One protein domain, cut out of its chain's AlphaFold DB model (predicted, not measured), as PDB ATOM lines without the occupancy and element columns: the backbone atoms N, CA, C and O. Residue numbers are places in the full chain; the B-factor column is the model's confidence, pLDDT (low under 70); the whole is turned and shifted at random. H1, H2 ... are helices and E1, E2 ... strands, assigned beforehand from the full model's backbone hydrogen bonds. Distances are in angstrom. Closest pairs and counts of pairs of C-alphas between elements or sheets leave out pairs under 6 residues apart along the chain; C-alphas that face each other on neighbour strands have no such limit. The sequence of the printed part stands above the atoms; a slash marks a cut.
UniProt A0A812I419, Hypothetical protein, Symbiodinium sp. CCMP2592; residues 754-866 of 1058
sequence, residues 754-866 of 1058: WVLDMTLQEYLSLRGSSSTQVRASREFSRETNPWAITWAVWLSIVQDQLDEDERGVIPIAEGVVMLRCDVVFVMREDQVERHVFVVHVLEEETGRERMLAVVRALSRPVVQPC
ATOM      1  N   TRP A 754     166.320 142.448 161.039       90.62
ATOM      2  CA  TRP A 754     164.952 142.671 161.489       90.62
ATOM      3  C   TRP A 754     163.992 141.825 160.662       90.62
ATOM      4  O   TRP A 754     164.105 141.757 159.436       90.62
ATOM      5  N   VAL A 755     163.044 141.200 161.352       90.88
ATOM      6  CA  VAL A 755     162.037 140.299 160.794       90.88
ATOM      7  C   VAL A 755     160.661 140.726 161.284       90.88
ATOM      8  O   VAL A 755     160.468 141.021 162.460       90.88
ATOM      9  N   LEU A 756     159.679 140.704 160.393       89.50
ATOM     10  CA  LEU A 756     158.267 140.812 160.736       89.50
ATOM     11  C   LEU A 756     157.544 139.560 160.219       89.50
ATOM     12  O   LEU A 756     157.388 139.390 159.011       89.50
ATOM     13  N   ASP A 757     157.112 138.682 161.134       87.00
ATOM     14  CA  ASP A 757     156.150 137.608 160.834       87.00
ATOM     15  C   ASP A 757     154.780 138.242 160.562       87.00
ATOM     16  O   ASP A 757     154.134 138.732 161.495       87.00
ATOM     17  N   MET A 758     154.327 138.191 159.311       85.94
ATOM     18  CA  MET A 758     153.049 138.748 158.867       85.94
ATOM     19  C   MET A 758     151.993 137.660 158.669       85.94
ATOM     20  O   MET A 758     152.286 136.499 158.376       85.94
ATOM     21  N   THR A 759     150.726 138.044 158.779       84.00
ATOM     22  CA  THR A 759     149.610 137.244 158.274       84.00
ATOM     23  C   THR A 759     149.517 137.343 156.748       84.00
ATOM     24  O   THR A 759     149.946 138.321 156.134       84.00
ATOM     25  N   LEU A 760     148.868 136.351 156.128       79.94
ATOM     26  CA  LEU A 760     148.524 136.370 154.701       79.94
ATOM     27  C   LEU A 760     147.766 137.651 154.295       79.94
ATOM     28  O   LEU A 760     147.960 138.157 153.197       79.94
ATOM     29  N   GLN A 761     146.924 138.192 155.181       75.94
ATOM     30  CA  GLN A 761     146.130 139.390 154.902       75.94
ATOM     31  C   GLN A 761     146.986 140.670 154.868       75.94
ATOM     32  O   GLN A 761     146.770 141.517 154.004       75.94
ATOM     33  N   GLU A 762     147.983 140.790 155.748       79.00
ATOM     34  CA  GLU A 762     148.932 141.917 155.758       79.00
ATOM     35  C   GLU A 762     149.872 141.855 154.543       79.00
ATOM     36  O   GLU A 762     150.004 142.842 153.819       79.00
ATOM     37  N   TYR A 763     150.421 140.671 154.241       81.50
ATOM     38  CA  TYR A 763     151.238 140.417 153.046       81.50
ATOM     39  C   TYR A 763     150.510 140.786 151.743       81.50
ATOM     40  O   TYR A 763     151.066 141.478 150.889       81.50
ATOM     41  N   LEU A 764     149.240 140.387 151.604       76.81
ATOM     42  CA  LEU A 764     148.433 140.742 150.435       76.81
ATOM     43  C   LEU A 764     148.090 142.237 150.379       76.81
ATOM     44  O   LEU A 764     148.015 142.784 149.282       76.81
ATOM     45  N   SER A 765     147.925 142.920 151.520       70.06
ATOM     46  CA  SER A 765     147.706 144.375 151.518       70.06
ATOM     47  C   SER A 765     148.952 145.163 151.098       70.06
ATOM     48  O   SER A 765     148.837 146.138 150.357       70.06
ATOM     49  N   LEU A 766     150.147 144.698 151.479       68.19
ATOM     50  CA  LEU A 766     151.420 145.301 151.073       68.19
ATOM     51  C   LEU A 766     151.693 145.124 149.579       68.19
ATOM     52  O   LEU A 766     152.081 146.076 148.913       68.19
ATOM     53  N   ARG A 767     151.384 143.948 149.021       63.78
ATOM     54  CA  ARG A 767     151.458 143.703 147.570       63.78
ATOM     55  C   ARG A 767     150.488 144.549 146.731       63.78
ATOM     56  O   ARG A 767     150.625 144.571 145.511       63.78
ATOM     57  N   GLY A 768     149.507 145.205 147.353       52.94
ATOM     58  CA  GLY A 768     148.491 146.016 146.679       52.94
ATOM     59  C   GLY A 768     148.754 147.524 146.666       52.94
ATOM     60  O   GLY A 768     147.932 148.256 146.118       52.94
ATOM     61  N   SER A 769     149.840 148.022 147.275       49.16
ATOM     62  CA  SER A 769     150.098 149.467 147.336       49.16
ATOM     63  C   SER A 769     151.582 149.821 147.287       49.16
ATOM     64  O   SER A 769     152.393 149.252 148.010       49.16
ATOM     65  N   SER A 770     151.922 150.854 146.519       51.31
ATOM     66  CA  SER A 770     153.222 151.540 146.553       51.31
ATOM     67  C   SER A 770     153.373 152.467 147.773       51.31
ATOM     68  O   SER A 770     154.096 153.460 147.722       51.31
ATOM     69  N   SER A 771     152.647 152.197 148.864       51.28
ATOM     70  CA  SER A 771     152.563 153.100 150.011       51.28
ATOM     71  C   SER A 771     153.729 152.906 150.980       51.28
ATOM     72  O   SER A 771     154.050 151.791 151.382       51.28
ATOM     73  N   THR A 772     154.338 154.011 151.408       54.22
ATOM     74  CA  THR A 772     155.531 154.017 152.275       54.22
ATOM     75  C   THR A 772     155.201 153.803 153.764       54.22
ATOM     76  O   THR A 772     156.071 153.876 154.636       54.22
ATOM     77  N   GLN A 773     153.933 153.486 154.066       60.34
ATOM     78  CA  GLN A 773     153.397 153.212 155.399       60.34
ATOM     79  C   GLN A 773     152.946 151.750 155.525       60.34
ATOM     80  O   GLN A 773     151.776 151.414 155.335       60.34
ATOM     81  N   VAL A 774     153.875 150.877 155.917       65.94
ATOM     82  CA  VAL A 774     153.568 149.483 156.265       65.94
ATOM     83  C   VAL A 774     152.630 149.442 157.474       65.94
ATOM     84  O   VAL A 774     152.968 149.937 158.552       65.94
ATOM     85  N   ARG A 775     151.463 148.811 157.307       69.00
ATOM     86  CA  ARG A 775     150.518 148.513 158.393       69.00
ATOM     87  C   ARG A 775     150.639 147.059 158.821       69.00
ATOM     88  O   ARG A 775     150.592 146.167 157.978       69.00
ATOM     89  N   ALA A 776     150.768 146.827 160.124       74.31
ATOM     90  CA  ALA A 776     150.882 145.488 160.689       74.31
ATOM     91  C   ALA A 776     150.322 145.418 162.118       74.31
ATOM     92  O   ALA A 776     150.360 146.377 162.884       74.31
ATOM     93  N   SER A 777     149.828 144.246 162.500       72.94
ATOM     94  CA  SER A 777     149.416 143.874 163.862       72.94
ATOM     95  C   SER A 777     150.593 143.530 164.785       72.94
ATOM     96  O   SER A 777     150.405 143.265 165.972       72.94
ATOM     97  N   ARG A 778     151.812 143.506 164.237       76.44
ATOM     98  CA  ARG A 778     153.069 143.169 164.908       76.44
ATOM     99  C   ARG A 778     154.146 144.170 164.524       76.44
ATOM    100  O   ARG A 778     154.089 144.768 163.456       76.44
ATOM    101  N   GLU A 779     155.142 144.310 165.385       82.06
ATOM    102  CA  GLU A 779     156.314 145.139 165.121       82.06
ATOM    103  C   GLU A 779     157.471 144.313 164.544       82.06
ATOM    104  O   GLU A 779     157.530 143.097 164.745       82.06
ATOM    105  N   PHE A 780     158.429 144.974 163.886       87.56
ATOM    106  CA  PHE A 780     159.691 144.335 163.512       87.56
ATOM    107  C   PHE A 780     160.438 143.857 164.765       87.56
ATOM    108  O   PHE A 780     160.804 144.649 165.640       87.56
ATOM    109  N   SER A 781     160.681 142.551 164.836       86.38
ATOM    110  CA  SER A 781     161.505 141.912 165.854       86.38
ATOM    111  C   SER A 781     162.941 141.773 165.350       86.38
ATOM    112  O   SER A 781     163.198 141.643 164.154       86.38
ATOM    113  N   ARG A 782     163.909 141.821 166.266       89.50
ATOM    114  CA  ARG A 782     165.299 141.485 165.946       89.50
ATOM    115  C   ARG A 782     165.426 139.968 165.899       89.50
ATOM    116  O   ARG A 782     165.177 139.311 166.910       89.50
ATOM    117  N   GLU A 783     165.876 139.425 164.772       88.44
ATOM    118  CA  GLU A 783     166.263 138.020 164.715       88.44
ATOM    119  C   GLU A 783     167.532 137.806 165.549       88.44
ATOM    120  O   GLU A 783     168.485 138.592 165.503       88.44
ATOM    121  N   THR A 784     167.525 136.747 166.353       79.69
ATOM    122  CA  THR A 784     168.600 136.427 167.308       79.69
ATOM    123  C   THR A 784     169.129 135.009 167.159       79.69
ATOM    124  O   THR A 784     170.197 134.717 167.690       79.69
ATOM    125  N   ASN A 785     168.435 134.147 166.411       81.06
ATOM    126  CA  ASN A 785     168.877 132.795 166.103       81.06
ATOM    127  C   ASN A 785     169.552 132.759 164.715       81.06
ATOM    128  O   ASN A 785     168.839 132.877 163.720       81.06
ATOM    129  N   PRO A 786     170.881 132.549 164.606       72.62
ATOM    130  CA  PRO A 786     171.575 132.483 163.312       72.62
ATOM    131  C   PRO A 786     171.106 131.335 162.405       72.62
ATOM    132  O   PRO A 786     171.269 131.406 161.192       72.62
ATOM    133  N   TRP A 787     170.510 130.286 162.982       77.06
ATOM    134  CA  TRP A 787     169.996 129.115 162.263       77.06
ATOM    135  C   TRP A 787     168.499 129.217 161.929       77.06
ATOM    136  O   TRP A 787     167.874 128.225 161.560       77.06
ATOM    137  N   ALA A 788     167.888 130.393 162.088       83.25
ATOM    138  CA  ALA A 788     166.511 130.614 161.670       83.25
ATOM    139  C   ALA A 788     166.403 130.727 160.136       83.25
ATOM    140  O   ALA A 788     167.261 131.312 159.478       83.25
ATOM    141  N   ILE A 789     165.298 130.226 159.570       85.44
ATOM    142  CA  ILE A 789     164.992 130.287 158.124       85.44
ATOM    143  C   ILE A 789     165.076 131.730 157.585       85.44
ATOM    144  O   ILE A 789     165.468 131.952 156.447       85.44
ATOM    145  N   THR A 790     164.773 132.717 158.427       89.25
ATOM    146  CA  THR A 790     164.902 134.163 158.184       89.25
ATOM    147  C   THR A 790     166.318 134.605 157.794       89.25
ATOM    148  O   THR A 790     166.459 135.473 156.933       89.25
ATOM    149  N   TRP A 791     167.365 133.992 158.357       88.25
ATOM    150  CA  TRP A 791     168.752 134.227 157.943       88.25
ATOM    151  C   TRP A 791     169.091 133.541 156.624       88.25
ATOM    152  O   TRP A 791     169.766 134.148 155.800       88.25
ATOM    153  N   ALA A 792     168.595 132.324 156.389       86.25
ATOM    154  CA  ALA A 792     168.792 131.634 155.114       86.25
ATOM    155  C   ALA A 792     168.143 132.416 153.954       86.25
ATOM    156  O   ALA A 792     168.809 132.704 152.968       86.25
ATOM    157  N   VAL A 793     166.900 132.882 154.137       88.94
ATOM    158  CA  VAL A 793     166.199 133.816 153.234       88.94
ATOM    159  C   VAL A 793     167.041 135.064 152.953       88.94
ATOM    160  O   VAL A 793     167.246 135.424 151.797       88.94
ATOM    161  N   TRP A 794     167.539 135.730 154.002       90.62
ATOM    162  CA  TRP A 794     168.352 136.940 153.852       90.62
ATOM    163  C   TRP A 794     169.657 136.672 153.085       90.62
ATOM    164  O   TRP A 794     170.055 137.487 152.255       90.62
ATOM    165  N   LEU A 795     170.306 135.529 153.323       87.44
ATOM    166  CA  LEU A 795     171.521 135.128 152.615       87.44
ATOM    167  C   LEU A 795     171.252 134.814 151.136       87.44
ATOM    168  O   LEU A 795     172.003 135.306 150.300       87.44
ATOM    169  N   SER A 796     170.177 134.091 150.796       86.81
ATOM    170  CA  SER A 796     169.792 133.842 149.396       86.81
ATOM    171  C   SER A 796     169.554 135.147 148.626       86.81
ATOM    172  O   SER A 796     170.049 135.294 147.514       86.81
ATOM    173  N   ILE A 797     168.868 136.121 149.240       87.38
ATOM    174  CA  ILE A 797     168.622 137.445 148.642       87.38
ATOM    175  C   ILE A 797     169.928 138.229 148.457       87.38
ATOM    176  O   ILE A 797     170.167 138.788 147.393       87.38
ATOM    177  N   VAL A 798     170.790 138.284 149.478       83.12
ATOM    178  CA  VAL A 798     172.028 139.087 149.432       83.12
ATOM    179  C   VAL A 798     173.107 138.472 148.535       83.12
ATOM    180  O   VAL A 798     173.935 139.203 147.998       83.12
ATOM    181  N   GLN A 799     173.099 137.152 148.347       83.00
ATOM    182  CA  GLN A 799     174.016 136.448 147.445       83.00
ATOM    183  C   GLN A 799     173.466 136.298 146.012       83.00
ATOM    184  O   GLN A 799     174.059 135.557 145.230       83.00
ATOM    185  N   ASP A 800     172.354 136.971 145.687       78.81
ATOM    186  CA  ASP A 800     171.653 136.936 144.389       78.81
ATOM    187  C   ASP A 800     171.281 135.511 143.916       78.81
ATOM    188  O   ASP A 800     171.192 135.208 142.729       78.81
ATOM    189  N   GLN A 801     171.056 134.599 144.869       80.88
ATOM    190  CA  GLN A 801     170.655 133.210 144.624       80.88
ATOM    191  C   GLN A 801     169.129 133.123 144.534       80.88
ATOM    192  O   GLN A 801     168.462 132.527 145.382       80.88
ATOM    193  N   LEU A 802     168.592 133.781 143.506       82.12
ATOM    194  CA  LEU A 802     167.159 133.902 143.224       82.12
ATOM    195  C   LEU A 802     166.730 133.141 141.952       82.12
ATOM    196  O   LEU A 802     165.641 133.376 141.436       82.12
ATOM    197  N   ASP A 803     167.569 132.220 141.467       82.75
ATOM    198  CA  ASP A 803     167.246 131.313 140.359       82.75
ATOM    199  C   ASP A 803     166.036 130.416 140.700       82.75
ATOM    200  O   ASP A 803     166.028 129.708 141.713       82.75
ATOM    201  N   GLU A 804     165.028 130.406 139.825       85.12
ATOM    202  CA  GLU A 804     163.892 129.480 139.901       85.12
ATOM    203  C   GLU A 804     164.276 128.071 139.409       85.12
ATOM    204  O   GLU A 804     164.976 127.905 138.405       85.12
ATOM    205  N   ASP A 805     163.784 127.033 140.089       80.25
ATOM    206  CA  ASP A 805     163.937 125.638 139.661       80.25
ATOM    207  C   ASP A 805     162.930 125.224 138.557       80.25
ATOM    208  O   ASP A 805     162.095 126.008 138.106       80.25
ATOM    209  N   GLU A 806     162.953 123.952 138.127       77.19
ATOM    210  CA  GLU A 806     162.017 123.412 137.113       77.19
ATOM    211  C   GLU A 806     160.518 123.494 137.507       77.19
ATOM    212  O   GLU A 806     159.648 123.131 136.710       77.19
ATOM    213  N   ARG A 807     160.196 123.936 138.731       76.56
ATOM    214  CA  ARG A 807     158.842 124.102 139.277       76.56
ATOM    215  C   ARG A 807     158.447 125.577 139.439       76.56
ATOM    216  O   ARG A 807     157.301 125.827 139.810       76.56
ATOM    217  N   GLY A 808     159.346 126.526 139.160       78.12
ATOM    218  CA  GLY A 808     159.112 127.962 139.352       78.12
ATOM    219  C   GLY A 808     159.219 128.407 140.814       78.12
ATOM    220  O   GLY A 808     158.460 129.274 141.243       78.12
ATOM    221  N   VAL A 809     160.086 127.767 141.613       84.75
ATOM    222  CA  VAL A 809     160.333 128.149 143.018       84.75
ATOM    223  C   VAL A 809     161.827 128.277 143.305       84.75
ATOM    224  O   VAL A 809     162.643 127.575 142.710       84.75
ATOM    225  N   ILE A 810     162.188 129.160 144.236       88.62
ATOM    226  CA  ILE A 810     163.583 129.462 144.586       88.62
ATOM    227  C   ILE A 810     163.975 128.619 145.816       88.62
ATOM    228  O   ILE A 810     163.404 128.821 146.892       88.62
ATOM    229  N   PRO A 811     164.913 127.661 145.721       87.75
ATOM    230  CA  PRO A 811     165.301 126.826 146.859       87.75
ATOM    231  C   PRO A 811     166.168 127.601 147.868       87.75
ATOM    232  O   PRO A 811     167.252 128.065 147.529       87.75
ATOM    233  N   ILE A 812     165.721 127.703 149.127       85.62
ATOM    234  CA  ILE A 812     166.485 128.351 150.214       85.62
ATOM    235  C   ILE A 812     167.336 127.321 150.970       85.62
ATOM    236  O   ILE A 812     168.505 127.555 151.269       85.62
ATOM    237  N   ALA A 813     166.727 126.192 151.339       83.75
ATOM    238  CA  ALA A 813     167.343 125.142 152.144       83.75
ATOM    239  C   ALA A 813     166.700 123.778 151.842       83.75
ATOM    240  O   ALA A 813     165.698 123.690 151.132       83.75
ATOM    241  N   GLU A 814     167.263 122.702 152.393       81.88
ATOM    242  CA  GLU A 814     166.672 121.364 152.295       81.88
ATOM    243  C   GLU A 814     165.257 121.373 152.905       81.88
ATOM    244  O   GLU A 814     165.078 121.703 154.076       81.88
ATOM    245  N   GLY A 815     164.244 121.097 152.076       82.62
ATOM    246  CA  GLY A 815     162.832 121.163 152.462       82.62
ATOM    247  C   GLY A 815     162.239 122.572 152.621       82.62
ATOM    248  O   GLY A 815     161.142 122.683 153.166       82.62
ATOM    249  N   VAL A 816     162.903 123.652 152.177       88.12
ATOM    250  CA  VAL A 816     162.374 125.030 152.274       88.12
ATOM    251  C   VAL A 816     162.589 125.818 150.980       88.12
ATOM    252  O   VAL A 816     163.725 126.043 150.551       88.12
ATOM    253  N   VAL A 817     161.494 126.313 150.397       91.06
ATOM    254  CA  VAL A 817     161.486 127.098 149.151       91.06
ATOM    255  C   VAL A 817     160.850 128.475 149.352       91.06
ATOM    256  O   VAL A 817     159.909 128.644 150.129       91.06
ATOM    257  N   MET A 818     161.347 129.474 148.632       91.94
ATOM    258  CA  MET A 818     160.716 130.778 148.472       91.94
ATOM    259  C   MET A 818     159.852 130.752 147.213       91.94
ATOM    260  O   MET A 818     160.336 130.486 146.114       91.94
ATOM    261  N   LEU A 819     158.562 131.027 147.384       88.06
ATOM    262  CA  LEU A 819     157.585 131.084 146.295       88.06
ATOM    263  C   LEU A 819     157.548 132.465 145.629       88.06
ATOM    264  O   LEU A 819     157.075 132.595 144.503       88.06
ATOM    265  N   ARG A 820     157.987 133.511 146.347       82.94
ATOM    266  CA  ARG A 820     158.035 134.892 145.852       82.94
ATOM    267  C   ARG A 820     158.903 135.784 146.740       82.94
ATOM    268  O   ARG A 820     158.871 135.638 147.964       82.94
ATOM    269  N   CYS A 821     159.582 136.751 146.125       87.00
ATOM    270  CA  CYS A 821     160.200 137.899 146.785       87.00
ATOM    271  C   CYS A 821     159.742 139.192 146.086       87.00
ATOM    272  O   CYS A 821     160.016 139.382 144.904       87.00
ATOM    273  N   ASP A 822     159.052 140.070 146.811       83.25
ATOM    274  CA  ASP A 822     158.700 141.433 146.394       83.25
ATOM    275  C   ASP A 822     159.528 142.453 147.212       83.25
ATOM    276  O   ASP A 822     160.033 142.135 148.292       83.25
ATOM    277  N   VAL A 823     159.668 143.695 146.735       83.94
ATOM    278  CA  VAL A 823     160.404 144.768 147.440       83.94
ATOM    279  C   VAL A 823     159.460 145.919 147.782       83.94
ATOM    280  O   VAL A 823     158.745 146.413 146.914       83.94
ATOM    281  N   VAL A 824     159.482 146.368 149.040       79.75
ATOM    282  CA  VAL A 824     158.642 147.461 149.557       79.75
ATOM    283  C   VAL A 824     159.522 148.529 150.217       79.75
ATOM    284  O   VAL A 824     160.551 148.215 150.815       79.75
ATOM    285  N   PHE A 825     159.132 149.800 150.109       78.06
ATOM    286  CA  PHE A 825     159.803 150.920 150.773       78.06
ATOM    287  C   PHE A 825     159.183 151.170 152.150       78.06
ATOM    288  O   PHE A 825     157.964 151.262 152.277       78.06
ATOM    289  N   VAL A 826     160.019 151.270 153.185       76.44
ATOM    290  CA  VAL A 826     159.567 151.414 154.576       76.44
ATOM    291  C   VAL A 826     160.378 152.496 155.281       76.44
ATOM    292  O   VAL A 826     161.611 152.488 155.233       76.44
ATOM    293  N   MET A 827     159.682 153.404 155.964       71.69
ATOM    294  CA  MET A 827     160.295 154.387 156.859       71.69
ATOM    295  C   MET A 827     160.971 153.703 158.052       71.69
ATOM    296  O   MET A 827     160.400 152.821 158.696       71.69
ATOM    297  N   ARG A 828     162.191 154.129 158.381       72.12
ATOM    298  CA  ARG A 828     162.889 153.739 159.617       72.12
ATOM    299  C   ARG A 828     162.815 154.854 160.660       72.12
ATOM    300  O   ARG A 828     162.374 155.964 160.376       72.12
ATOM    301  N   GLU A 829     163.269 154.563 161.876       66.69
ATOM    302  CA  GLU A 829     163.322 155.530 162.990       66.69
ATOM    303  C   GLU A 829     164.100 156.818 162.647       66.69
ATOM    304  O   GLU A 829     163.784 157.884 163.168       66.69
ATOM    305  N   ASP A 830     165.056 156.735 161.716       67.75
ATOM    306  CA  ASP A 830     165.844 157.857 161.181       67.75
ATOM    307  C   ASP A 830     165.095 158.741 160.154       67.75
ATOM    308  O   ASP A 830     165.687 159.670 159.609       67.75
ATOM    309  N   GLN A 831     163.803 158.480 159.911       65.88
ATOM    310  CA  GLN A 831     162.956 159.136 158.903       65.88
ATOM    311  C   GLN A 831     163.450 158.977 157.451       65.88
ATOM    312  O   GLN A 831     163.088 159.772 156.586       65.88
ATOM    313  N   VAL A 832     164.248 157.941 157.161       66.62
ATOM    314  CA  VAL A 832     164.680 157.601 155.798       66.62
ATOM    315  C   VAL A 832     163.916 156.377 155.290       66.62
ATOM    316  O   VAL A 832     163.938 155.309 155.912       66.62
ATOM    317  N   GLU A 833     163.284 156.509 154.124       71.81
ATOM    318  CA  GLU A 833     162.683 155.390 153.392       71.81
ATOM    319  C   GLU A 833     163.773 154.460 152.856       71.81
ATOM    320  O   GLU A 833     164.689 154.896 152.156       71.81
ATOM    321  N   ARG A 834     163.696 153.161 153.172       75.50
ATOM    322  CA  ARG A 834     164.632 152.157 152.641       75.50
ATOM    323  C   ARG A 834     163.907 150.880 152.226       75.50
ATOM    324  O   ARG A 834     162.850 150.557 152.761       75.50
ATOM    325  N   HIS A 835     164.517 150.137 151.305       81.06
ATOM    326  CA  HIS A 835     164.018 148.837 150.861       81.06
ATOM    327  C   HIS A 835     163.921 147.829 152.019       81.06
ATOM    328  O   HIS A 835     164.824 147.726 152.859       81.06
ATOM    329  N   VAL A 836     162.838 147.056 152.009       86.00
ATOM    330  CA  VAL A 836     162.592 145.864 152.821       86.00
ATOM    331  C   VAL A 836     162.067 144.776 151.886       86.00
ATOM    332  O   VAL A 836     161.195 145.035 151.055       86.00
ATOM    333  N   PHE A 837     162.600 143.563 152.012       89.75
ATOM    334  CA  PHE A 837     162.182 142.429 151.191       89.75
ATOM    335  C   PHE A 837     160.974 141.755 151.831       89.75
ATOM    336  O   PHE A 837     160.990 141.476 153.031       89.75
ATOM    337  N   VAL A 838     159.931 141.506 151.046       89.56
ATOM    338  CA  VAL A 838     158.671 140.894 151.474       89.56
ATOM    339  C   VAL A 838     158.530 139.560 150.751       89.56
ATOM    340  O   VAL A 838     158.386 139.519 149.532       89.56
ATOM    341  N   VAL A 839     158.606 138.460 151.499       92.06
ATOM    342  CA  VAL A 839     158.754 137.110 150.943       92.06
ATOM    343  C   VAL A 839     157.648 136.157 151.381       92.06
ATOM    344  O   VAL A 839     157.117 136.248 152.494       92.06
ATOM    345  N   HIS A 840     157.363 135.188 150.512       92.44
ATOM    346  CA  HIS A 840     156.508 134.035 150.785       92.44
ATOM    347  C   HIS A 840     157.369 132.773 150.800       92.44
ATOM    348  O   HIS A 840     157.938 132.395 149.777       92.44
ATOM    349  N   VAL A 841     157.473 132.135 151.964       92.38
ATOM    350  CA  VAL A 841     158.288 130.931 152.183       92.38
ATOM    351  C   VAL A 841     157.379 129.742 152.475       92.38
ATOM    352  O   VAL A 841     156.437 129.866 153.260       92.38
ATOM    353  N   LEU A 842     157.680 128.592 151.873       90.62
ATOM    354  CA  LEU A 842     157.006 127.313 152.076       90.62
ATOM    355  C   LEU A 842     158.011 126.267 152.582       90.62
ATOM    356  O   LEU A 842     159.030 125.999 151.951       90.62
ATOM    357  N   GLU A 843     157.686 125.654 153.715       89.31
ATOM    358  CA  GLU A 843     158.373 124.487 154.274       89.31
ATOM    359  C   GLU A 843     157.729 123.218 153.676       89.31
ATOM    360  O   GLU A 843     156.593 122.869 154.005       89.31
ATOM    361  N   GLU A 844     158.422 122.559 152.741       84.50
ATOM    362  CA  GLU A 844     157.902 121.453 151.920       84.50
ATOM    363  C   GLU A 844     157.540 120.212 152.752       84.50
ATOM    364  O   GLU A 844     156.542 119.553 152.463       84.50
ATOM    365  N   GLU A 845     158.313 119.902 153.801       80.31
ATOM    366  CA  GLU A 845     158.070 118.724 154.650       80.31
ATOM    367  C   GLU A 845     156.814 118.858 155.524       80.31
ATOM    368  O   GLU A 845     156.146 117.865 155.820       80.31
ATOM    369  N   THR A 846     156.485 120.079 155.953       83.06
ATOM    370  CA  THR A 846     155.368 120.354 156.873       83.06
ATOM    371  C   THR A 846     154.141 120.929 156.165       83.06
ATOM    372  O   THR A 846     153.054 120.958 156.747       83.06
ATOM    373  N   GLY A 847     154.301 121.409 154.926       80.25
ATOM    374  CA  GLY A 847     153.300 122.190 154.200       80.25
ATOM    375  C   GLY A 847     153.047 123.572 154.812       80.25
ATOM    376  O   GLY A 847     151.965 124.132 154.625       80.25
ATOM    377  N   ARG A 848     153.987 124.105 155.604       84.12
ATOM    378  CA  ARG A 848     153.796 125.350 156.357       84.12
ATOM    379  C   ARG A 848     154.284 126.561 155.575       84.12
ATOM    380  O   ARG A 848     155.474 126.728 155.328       84.12
ATOM    381  N   GLU A 849     153.357 127.462 155.285       88.00
ATOM    382  CA  GLU A 849     153.665 128.773 154.717       88.00
ATOM    383  C   GLU A 849     154.013 129.804 155.805       88.00
ATOM    384  O   GLU A 849     153.441 129.800 156.905       88.00
ATOM    385  N   ARG A 850     154.926 130.728 155.487       89.50
ATOM    386  CA  ARG A 850     155.230 131.937 156.268       89.50
ATOM    387  C   ARG A 850     155.334 133.145 155.344       89.50
ATOM    388  O   ARG A 850     155.971 133.070 154.295       89.50
ATOM    389  N   MET A 851     154.757 134.262 155.779       91.19
ATOM    390  CA  MET A 851     154.941 135.570 155.153       91.19
ATOM    391  C   MET A 851     155.869 136.397 156.033       91.19
ATOM    392  O   MET A 851     155.584 136.592 157.217       91.19
ATOM    393  N   LEU A 852     156.985 136.853 155.474       91.06
ATOM    394  CA  LEU A 852     158.046 137.522 156.222       91.06
ATOM    395  C   LEU A 852     158.404 138.838 155.533       91.06
ATOM    396  O   LEU A 852     158.541 138.868 154.313       91.06
ATOM    397  N   ALA A 853     158.613 139.904 156.302       89.38
ATOM    398  CA  ALA A 853     159.389 141.051 155.837       89.38
ATOM    399  C   ALA A 853     160.769 141.032 156.514       89.38
ATOM    400  O   ALA A 853     160.845 140.840 157.728       89.38
ATOM    401  N   VAL A 854     161.846 141.190 155.739       91.38
ATOM    402  CA  VAL A 854     163.239 140.966 156.174       91.38
ATOM    403  C   VAL A 854     164.158 142.104 155.731       91.38
ATOM    404  O   VAL A 854     164.145 142.511 154.566       91.38
ATOM    405  N   VAL A 855     164.979 142.618 156.657       90.44
ATOM    406  CA  VAL A 855     165.962 143.679 156.370       90.44
ATOM    407  C   VAL A 855     167.090 143.752 157.411       90.44
ATOM    408  O   VAL A 855     166.829 143.796 158.612       90.44
ATOM    409  N   ARG A 856     168.359 143.827 156.984       88.38
ATOM    410  CA  ARG A 856     169.504 144.137 157.872       88.38
ATOM    411  C   ARG A 856     169.630 145.658 158.053       88.38
ATOM    412  O   ARG A 856     169.727 146.402 157.072       88.38
ATOM    413  N   ALA A 857     169.565 146.150 159.295       82.25
ATOM    414  CA  ALA A 857     169.476 147.588 159.583       82.25
ATOM    415  C   ALA A 857     169.972 147.974 160.986       82.25
ATOM    416  O   ALA A 857     169.691 147.282 161.959       82.25
ATOM    417  N   LEU A 858     170.671 149.113 161.095       79.12
ATOM    418  CA  LEU A 858     171.082 149.703 162.381       79.12
ATOM    419  C   LEU A 858     169.873 150.247 163.168       79.12
ATOM    420  O   LEU A 858     169.711 149.921 164.339       79.12
ATOM    421  N   SER A 859     169.029 151.040 162.502       78.75
ATOM    422  CA  SER A 859     167.736 151.553 162.976       78.75
ATOM    423  C   SER A 859     166.606 150.550 162.706       78.75
ATOM    424  O   SER A 859     166.653 149.827 161.704       78.75
ATOM    425  N   ARG A 860     165.574 150.501 163.560       80.75
ATOM    426  CA  ARG A 860     164.406 149.630 163.342       80.75
ATOM    427  C   ARG A 860     163.514 150.198 162.223       80.75
ATOM    428  O   ARG A 860     163.339 151.419 162.143       80.75
ATOM    429  N   PRO A 861     162.913 149.358 161.361       84.12
ATOM    430  CA  PRO A 861     161.825 149.790 160.486       84.12
ATOM    431  C   PRO A 861     160.550 150.063 161.298       84.12
ATOM    432  O   PRO A 861     160.216 149.314 162.220       84.12
ATOM    433  N   VAL A 862     159.832 151.129 160.955       76.94
ATOM    434  CA  VAL A 862     158.620 151.568 161.659       76.94
ATOM    435  C   VAL A 862     157.385 151.090 160.898       76.94
ATOM    436  O   VAL A 862     157.324 151.169 159.674       76.94
ATOM    437  N   VAL A 863     156.388 150.598 161.634       75.56
ATOM    438  CA  VAL A 863     155.095 150.149 161.098       75.56
ATOM    439  C   VAL A 863     153.959 150.810 161.867       75.56
ATOM    440  O   VAL A 863     154.074 151.049 163.069       75.56
ATOM    441  N   GLN A 864     152.855 151.109 161.185       71.69
ATOM    442  CA  GLN A 864     151.651 151.635 161.826       71.69
ATOM    443  C   GLN A 864     150.804 150.461 162.360       71.69
ATOM    444  O   GLN A 864     150.512 149.537 161.593       71.69
ATOM    445  N   PRO A 865     150.398 150.465 163.645       64.56
ATOM    446  CA  PRO A 865     149.658 149.354 164.234       64.56
ATOM    447  C   PRO A 865     148.251 149.212 163.636       64.56
ATOM    448  O   PRO A 865     147.515 150.191 163.506       64.56
ATOM    449  N   CYS A 866     147.854 147.979 163.326       58.31
ATOM    450  CA  CYS A 866     146.468 147.639 162.996       58.31
ATOM    451  C   CYS A 866     145.630 147.461 164.272       58.31
ATOM    452  O   CYS A 866     145.885 146.540 165.050       58.31
TER     453      CYS A 866
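What this domain is: This is residues 754 to 866 of the 1058 residues of the protein "Hypothetical protein" of Symbiodinium sp. CCMP2592 (UniProt A0A812I419). A twisted sheet of five strands curls round one helix, H2, while a short helix, H1, packs on its other face: three layers, with helices on both faces of a sheet. The 113 printed residues hold two named helices and five named strands, in the order E1 H1 H2 E2 E3 E4 E5. The sheet runs E1 E5 E4 E3 E2, antiparallel throughout, and the class is mixed, helices and strands. The whole is compact, with a radius of gyration of the C-alphas of 13.8 A and spans of 40 by 27 by 23 A.

How they stand to each other: E1, residues 754 to 758, is an edge strand and the antiparallel neighbour of E5, residues 848 to 856, at 150 degrees; N 756 and O 853 are 2.9 A apart, within hydrogen-bond range. H1, residues 760 to 766, is on the sheet at a height of 8.5 A. On the local plane it runs along E5 at 25 degrees, and the closest C-alphas of the two, those of Tyr 763 and Met 851, are 6.5 A apart. H2, residues 789 to 798, is on the opposite face. Its closest C-alphas with E2, residues 810 to 813, are those of Val 793 and Ile 812, 6.3 A apart; with E5 they are those of Trp 794 and Val 854, 6.9 A apart. H1 and H2 are apart. In both helices every O i to N i+4 pair is within hydrogen-bond range. E2, E3, residues 816 to 827, E4, residues 833 to 843, and E5 make a meander, each strand the antiparallel neighbour of the one before, in three hairpins. Within hydrogen-bond range are N 818 and O 810 across the neighbours E3 and E2, 2.8 A apart, N 838 and O 822 across the neighbours E4 and E3, 2.8 A apart, and N 852 and O 839 across the neighbours E5 and E4, 3.0 A apart. E3 bends by 70 degrees at residue 819, and E5 by 51 degrees at residue 851.

Where its parts are: E1 begins at C-alpha 754, (164.952, 142.671, 161.489), and measures 12.8 A. H1 measures 10.1 A, H2 14.2 A and E2 9.5 A. E3 measures 29.8 A, E4 31.2 A and E5 24.5 A, ending at C-alpha 856, (169.504, 144.137, 157.872).

The domain as a whole: The farthest C-alphas, those of Glu 806 and Asp 830, are 42.2 A apart. The printed part has no cut. The links H1 to H2, 22 residues, and H2 to E2, 11 residues, are long. Short pairings join residues 754 to 755 of E1 with 781 to 782, antiparallel, and residues 775 to 776 with 864 to 865, parallel. The mean pLDDT of the printed part is 80.3; residues 766 to 775, 829 to 832 and 865 to 866 are under 70.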